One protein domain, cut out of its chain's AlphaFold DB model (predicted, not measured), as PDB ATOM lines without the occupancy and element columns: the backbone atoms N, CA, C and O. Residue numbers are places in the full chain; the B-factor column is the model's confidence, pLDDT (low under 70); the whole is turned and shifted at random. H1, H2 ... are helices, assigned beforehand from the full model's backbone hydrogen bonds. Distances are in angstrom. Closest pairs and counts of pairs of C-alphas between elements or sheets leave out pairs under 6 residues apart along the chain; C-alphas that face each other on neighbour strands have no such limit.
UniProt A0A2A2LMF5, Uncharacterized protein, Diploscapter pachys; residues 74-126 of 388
ATOM      1  N   ARG A  74     158.306 -79.343  19.756       80.81
ATOM      2  CA  ARG A  74     158.174 -78.532  18.527       80.81
ATOM      3  C   ARG A  74     158.667 -77.091  18.675       80.81
ATOM      4  O   ARG A  74     158.579 -76.334  17.712       80.81
ATOM      5  N   ILE A  75     159.146 -76.706  19.855       84.81
ATOM      6  CA  ILE A  75     159.595 -75.340  20.141       84.81
ATOM      7  C   ILE A  75     161.118 -75.268  20.209       84.81
ATOM      8  O   ILE A  75     161.788 -76.251  20.519       84.81
ATOM      9  N   SER A  76     161.670 -74.095  19.898       88.94
ATOM     10  CA  SER A  76     163.097 -73.833  20.084       88.94
ATOM     11  C   SER A  76     163.457 -73.838  21.576       88.94
ATOM     12  O   SER A  76     162.612 -73.569  22.431       88.94
ATOM     13  N   ASN A  77     164.727 -74.101  21.903       86.75
ATOM     14  CA  ASN A  77     165.208 -74.052  23.292       86.75
ATOM     15  C   ASN A  77     164.988 -72.673  23.946       86.75
ATOM     16  O   ASN A  77     164.678 -72.590  25.132       86.75
ATOM     17  N   GLU A  78     165.088 -71.594  23.170       89.62
ATOM     18  CA  GLU A  78     164.807 -70.229  23.627       89.62
ATOM     19  C   GLU A  78     163.319 -70.026  23.961       89.62
ATOM     20  O   GLU A  78     162.977 -69.519  25.029       89.62
ATOM     21  N   ALA A  79     162.421 -70.512  23.098       88.69
ATOM     22  CA  ALA A  79     160.981 -70.489  23.339       88.69
ATOM     23  C   ALA A  79     160.586 -71.342  24.557       88.69
ATOM     24  O   ALA A  79     159.709 -70.945  25.326       88.69
ATOM     25  N   LEU A  80     161.259 -72.478  24.772       90.06
ATOM     26  CA  LEU A  80     161.066 -73.325  25.950       90.06
ATOM     27  C   LEU A  80     161.498 -72.610  27.235       90.06
ATOM     28  O   LEU A  80     160.760 -72.634  28.217       90.06
ATOM     29  N   SER A  81     162.649 -71.935  27.219       91.44
ATOM     30  CA  SER A  81     163.129 -71.135  28.353       91.44
ATOM     31  C   SER A  81     162.144 -70.010  28.701       91.44
ATOM     32  O   SER A  81     161.719 -69.876  29.852       91.44
ATOM     33  N   LYS A  82     161.663 -69.270  27.689       90.62
ATOM     34  CA  LYS A  82     160.631 -68.232  27.858       90.62
ATOM     35  C   LYS A  82     159.323 -68.811  28.413       90.62
ATOM     36  O   LYS A  82     158.742 -68.246  29.341       90.62
ATOM     37  N   ALA A  83     158.880 -69.970  27.921       91.69
ATOM     38  CA  ALA A  83     157.699 -70.664  28.440       91.69
ATOM     39  C   ALA A  83     157.863 -71.067  29.917       91.69
ATOM     40  O   ALA A  83     156.970 -70.813  30.729       91.69
ATOM     41  N   GLN A  84     159.018 -71.627  30.294       93.31
ATOM     42  CA  GLN A  84     159.335 -71.975  31.683       93.31
ATOM     43  C   GLN A  84     159.316 -70.742  32.594       93.31
ATOM     44  O   GLN A  84     158.718 -70.774  33.673       93.31
ATOM     45  N   GLN A  85     159.893 -69.625  32.148       94.19
ATOM     46  CA  GLN A  85     159.870 -68.368  32.894       94.19
ATOM     47  C   GLN A  85     158.435 -67.860  33.114       94.19
ATOM     48  O   GLN A  85     158.076 -67.474  34.233       94.19
ATOM     49  N   ILE A  86     157.578 -67.925  32.086       92.69
ATOM     50  CA  ILE A  86     156.154 -67.569  32.196       92.69
ATOM     51  C   ILE A  86     155.446 -68.477  33.213       92.69
ATOM     52  O   ILE A  86     154.672 -67.979  34.036       92.69
ATOM     53  N   MET A  87     155.725 -69.785  33.205       91.75
ATOM     54  CA  MET A  87     155.157 -70.730  34.173       91.75
ATOM     55  C   MET A  87     155.534 -70.366  35.611       91.75
ATOM     56  O   MET A  87     154.649 -70.261  36.463       91.75
ATOM     57  N   VAL A  88     156.815 -70.094  35.876       94.81
ATOM     58  CA  VAL A  88     157.294 -69.678  37.204       94.81
ATOM     59  C   VAL A  88     156.639 -68.362  37.629       94.81
ATOM     60  O   VAL A  88     156.136 -68.247  38.750       94.81
ATOM     61  N   ARG A  89     156.573 -67.370  36.731       93.12
ATOM     62  CA  ARG A  89     155.916 -66.082  36.998       93.12
ATOM     63  C   ARG A  89     154.437 -66.263  37.345       93.12
ATOM     64  O   ARG A  89     153.940 -65.634  38.281       93.12
ATOM     65  N   ASN A  90     153.728 -67.102  36.597       93.25
ATOM     66  CA  ASN A  90     152.308 -67.370  36.812       93.25
ATOM     67  C   ASN A  90     152.069 -68.134  38.117       93.25
ATOM     68  O   ASN A  90     151.134 -67.791  38.842       93.25
ATOM     69  N   ALA A  91     152.934 -69.092  38.458       93.50
ATOM     70  CA  ALA A  91     152.892 -69.803  39.732       93.50
ATOM     71  C   ALA A  91     153.054 -68.838  40.918       93.50
ATOM     72  O   ALA A  91     152.194 -68.811  41.796       93.50
ATOM     73  N   LYS A  92     154.066 -67.956  40.881       92.69
ATOM     74  CA  LYS A  92     154.269 -66.912  41.904       92.69
ATOM     75  C   LYS A  92     153.059 -65.979  42.028       92.69
ATOM     76  O   LYS A  92     152.599 -65.685  43.128       92.69
ATOM     77  N   LYS A  93     152.492 -65.529  40.899       89.94
ATOM     78  CA  LYS A  93     151.272 -64.694  40.892       89.94
ATOM     79  C   LYS A  93     150.071 -65.424  41.500       89.94
ATOM     80  O   LYS A  93     149.290 -64.809  42.225       89.94
ATOM     81  N   ALA A  94     149.913 -66.713  41.207       92.06
ATOM     82  CA  ALA A  94     148.837 -67.530  41.755       92.06
ATOM     83  C   ALA A  94     148.995 -67.738  43.268       92.06
ATOM     84  O   ALA A  94     148.013 -67.625  44.000       92.06
ATOM     85  N   GLU A  95     150.213 -67.987  43.747       92.31
ATOM     86  CA  GLU A  95     150.522 -68.119  45.172       92.31
ATOM     87  C   GLU A  95     150.246 -66.820  45.942       92.31
ATOM     88  O   GLU A  95     149.502 -66.832  46.921       92.31
ATOM     89  N   ALA A  96     150.736 -65.679  45.448       90.38
ATOM     90  CA  ALA A  96     150.474 -64.377  46.060       90.38
ATOM     91  C   ALA A  96     148.968 -64.069  46.133       90.38
ATOM     92  O   ALA A  96     148.467 -63.566  47.142       90.38
ATOM     93  N   ALA A  97     148.212 -64.421  45.086       90.19
ATOM     94  CA  ALA A  97     146.759 -64.306  45.109       90.19
ATOM     95  C   ALA A  97     146.141 -65.203  46.193       90.19
ATOM     96  O   ALA A  97     145.295 -64.726  46.948       90.19
ATOM     97  N   ARG A  98     146.570 -66.467  46.314       90.50
ATOM     98  CA  ARG A  98     146.097 -67.381  47.371       90.50
ATOM     99  C   ARG A  98     146.355 -66.814  48.760       90.50
ATOM    100  O   ARG A  98     145.426 -66.787  49.560       90.50
ATOM    101  N   LEU A  99     147.552 -66.289  49.015       93.25
ATOM    102  CA  LEU A  99     147.906 -65.691  50.302       93.25
ATOM    103  C   LEU A  99     147.046 -64.461  50.616       93.25
ATOM    104  O   LEU A  99     146.524 -64.334  51.721       93.25
ATOM    105  N   ARG A 100     146.792 -63.601  49.621       87.50
ATOM    106  CA  ARG A 100     145.853 -62.480  49.774       87.50
ATOM    107  C   ARG A 100     144.443 -62.965  50.117       87.50
ATOM    108  O   ARG A 100     143.811 -62.416  51.009       87.50
ATOM    109  N   TYR A 101     143.934 -63.991  49.432       88.06
ATOM    110  CA  TYR A 101     142.629 -64.576  49.771       88.06
ATOM    111  C   TYR A 101     142.616 -65.184  51.169       88.06
ATOM    112  O   TYR A 101     141.636 -65.002  51.886       88.06
ATOM    113  N   GLN A 102     143.696 -65.857  51.563       92.50
ATOM    114  CA  GLN A 102     143.854 -66.445  52.885       92.50
ATOM    115  C   GLN A 102     143.782 -65.381  53.987       92.50
ATOM    116  O   GLN A 102     143.075 -65.598  54.965       92.50
ATOM    117  N   ARG A 103     144.430 -64.225  53.790       92.44
ATOM    118  CA  ARG A 103     144.427 -63.098  54.738       92.44
ATOM    119  C   ARG A 103     143.128 -62.283  54.747       92.44
ATOM    120  O   ARG A 103     142.802 -61.693  55.768       92.44
ATOM    121  N   MET A 104     142.367 -62.256  53.648       92.31
ATOM    122  CA  MET A 104     141.067 -61.568  53.611       92.31
ATOM    123  C   MET A 104     140.018 -62.289  54.467       92.31
ATOM    124  O   MET A 104     139.863 -63.511  54.360       92.31
ATOM    125  N   SER A 105     139.230 -61.526  55.232       93.62
ATOM    126  CA  SER A 105     138.107 -62.054  56.020       93.62
ATOM    127  C   SER A 105     136.951 -62.550  55.128       93.62
ATOM    128  O   SER A 105     136.847 -62.154  53.960       93.62
ATOM    129  N   PRO A 106     136.042 -63.408  55.634       91.06
ATOM    130  CA  PRO A 106     134.885 -63.879  54.867       91.06
ATOM    131  C   PRO A 106     133.987 -62.747  54.341       91.06
ATOM    132  O   PRO A 106     133.523 -62.805  53.201       91.06
ATOM    133  N   GLU A 107     133.793 -61.695  55.132       90.31
ATOM    134  CA  GLU A 107     133.003 -60.520  54.752       90.31
ATOM    135  C   GLU A 107     133.703 -59.695  53.662       90.31
ATOM    136  O   GLU A 107     133.112 -59.410  52.617       90.31
ATOM    137  N   GLN A 108     135.009 -59.449  53.809       92.69
ATOM    138  CA  GLN A 108     135.821 -58.780  52.785       92.69
ATOM    139  C   GLN A 108     135.840 -59.559  51.460       92.69
ATOM    140  O   GLN A 108     135.788 -58.964  50.380       92.69
ATOM    141  N   ARG A 109     135.872 -60.900  51.512       91.19
ATOM    142  CA  ARG A 109     135.758 -61.757  50.316       91.19
ATOM    143  C   ARG A 109     134.394 -61.597  49.643       91.19
ATOM    144  O   ARG A 109     134.342 -61.510  48.414       91.19
ATOM    145  N   LYS A 110     133.305 -61.546  50.421       92.50
ATOM    146  CA  LYS A 110     131.936 -61.353  49.913       92.50
ATOM    147  C   LYS A 110     131.808 -60.013  49.194       92.50
ATOM    148  O   LYS A 110     131.369 -59.988  48.044       92.50
ATOM    149  N   GLU A 111     132.265 -58.927  49.809       92.44
ATOM    150  CA  GLU A 111     132.260 -57.601  49.185       92.44
ATOM    151  C   GLU A 111     133.132 -57.529  47.932       92.44
ATOM    152  O   GLU A 111     132.713 -56.986  46.908       92.44
ATOM    153  N   TYR A 112     134.350 -58.074  47.987       91.25
ATOM    154  CA  TYR A 112     135.257 -58.086  46.842       91.25
ATOM    155  C   TYR A 112     134.640 -58.835  45.655       91.25
ATOM    156  O   TYR A 112     134.666 -58.347  44.520       91.25
ATOM    157  N   ASN A 113     134.029 -59.993  45.914       91.44
ATOM    158  CA  ASN A 113     133.328 -60.767  44.897       91.44
ATOM    159  C   ASN A 113     132.092 -60.031  44.368       91.44
ATOM    160  O   ASN A 113     131.884 -60.028  43.155       91.44
ATOM    161  N   ALA A 114     131.329 -59.352  45.230       93.06
ATOM    162  CA  ALA A 114     130.192 -58.527  44.825       93.06
ATOM    163  C   ALA A 114     130.627 -57.371  43.908       93.06
ATOM    164  O   ALA A 114     130.090 -57.220  42.810       93.06
ATOM    165  N   LYS A 115     131.672 -56.621  44.282       93.56
ATOM    166  CA  LYS A 115     132.259 -55.540  43.464       93.56
ATOM    167  C   LYS A 115     132.777 -56.070  42.121       93.56
ATOM    168  O   LYS A 115     132.534 -55.467  41.074       93.56
ATOM    169  N   ARG A 116     133.442 -57.233  42.116       91.31
ATOM    170  CA  ARG A 116     133.922 -57.893  40.888       91.31
ATOM    171  C   ARG A 116     132.769 -58.351  39.991       91.31
ATOM    172  O   ARG A 116     132.846 -58.170  38.774       91.31
ATOM    173  N   ALA A 117     131.719 -58.934  40.566       92.50
ATOM    174  CA  ALA A 117     130.527 -59.366  39.843       92.50
ATOM    175  C   ALA A 117     129.786 -58.168  39.236       92.50
ATOM    176  O   ALA A 117     129.457 -58.197  38.050       92.50
ATOM    177  N   HIS A 118     129.627 -57.088  40.004       91.12
ATOM    178  CA  HIS A 118     129.050 -55.833  39.534       91.12
ATOM    179  C   HIS A 118     129.840 -55.265  38.348       91.12
ATOM    180  O   HIS A 118     129.284 -55.047  37.275       91.12
ATOM    181  N   ALA A 119     131.163 -55.133  38.476       90.44
ATOM    182  CA  ALA A 119     132.007 -54.654  37.381       90.44
ATOM    183  C   ALA A 119     131.928 -55.552  36.132       90.44
ATOM    184  O   ALA A 119     131.931 -55.051  35.006       90.44
ATOM    185  N   LYS A 120     131.830 -56.880  36.304       92.31
ATOM    186  CA  LYS A 120     131.626 -57.821  35.191       92.31
ATOM    187  C   LYS A 120     130.268 -57.600  34.516       92.31
ATOM    188  O   LYS A 120     130.221 -57.592  33.289       92.31
ATOM    189  N   LYS A 121     129.201 -57.394  35.298       91.81
ATOM    190  CA  LYS A 121     127.851 -57.093  34.798       91.81
ATOM    191  C   LYS A 121     127.854 -55.817  33.959       91.81
ATOM    192  O   LYS A 121     127.391 -55.854  32.826       91.81
ATOM    193  N   ILE A 122     128.467 -54.741  34.458       88.25
ATOM    194  CA  ILE A 122     128.580 -53.469  33.725       88.25
ATOM    195  C   ILE A 122     129.345 -53.645  32.408       88.25
ATOM    196  O   ILE A 122     128.880 -53.197  31.366       88.25
ATOM    197  N   ARG A 123     130.488 -54.345  32.412       86.81
ATOM    198  CA  ARG A 123     131.249 -54.600  31.172       86.81
ATOM    199  C   ARG A 123     130.460 -55.431  30.161       86.81
ATOM    200  O   ARG A 123     130.556 -55.172  28.967       86.81
ATOM    201  N   ALA A 124     129.706 -56.425  30.628       90.06
ATOM    202  CA  ALA A 124     128.863 -57.246  29.765       90.06
ATOM    203  C   ALA A 124     127.708 -56.430  29.162       90.06
ATOM    204  O   ALA A 124     127.461 -56.544  27.966       90.06
ATOM    205  N   ALA A 125     127.062 -55.573  29.956       88.31
ATOM    206  CA  ALA A 125     126.020 -54.659  29.493       88.31
ATOM    207  C   ALA A 125     126.556 -53.684  28.429       88.31
ATOM    208  O   ALA A 125     126.016 -53.615  27.327       88.31
ATOM    209  N   MET A 126     127.701 -53.041  28.691       85.31
ATOM    210  CA  MET A 126     128.369 -52.168  27.716       85.31
ATOM    211  C   MET A 126     128.709 -52.898  26.407       85.31
ATOM    212  O   MET A 126     128.552 -52.332  25.331       85.31
TER     213      MET A 126
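What this domain is: This is residues 74 to 126 of the 388 residues of an uncharacterized protein of Diploscapter pachys (UniProt A0A2A2LMF5). Two long helices, H1 and then H2, meet near their ends at a tight turn and spread from it as an open V. Most of both arms stands free, and the first printed residues make a short tail at the far end of H1. The printed part has 53 residues, with two named helices and no named strand, and its class is all helix. It is extended, with a radius of gyration of the C-alphas of 17.3 A, and flat, spanning 46 by 33 by 11 A.

Where its parts are: H1 holds residues 77 to 103 and is 39.3 A long from first to last C-alpha, beginning at C-alpha 77 at (165.208, -74.052, 23.292). H2 holds residues 106 to 126 and is 30.3 A long, ending at C-alpha 126 at (128.369, -52.168, 27.716).

How they stand to each other: H1 and H2 are close but not clearly touching, their closest C-alphas being those of Tyr 101 and Arg 109, 7.4 A apart. They run opposite ways at a steep tilt of 56 degrees. In H1 and H2 every O i to N i+4 pair is within hydrogen-bond range.

The domain as a whole: The two C-alphas farthest apart, those of Ser 76 and Glu 107, are 47.8 A apart. The link from H1 to H2 is tight, and the printed part has no cut. The mean pLDDT of the printed part is 90.9, and no printed residue is under 70.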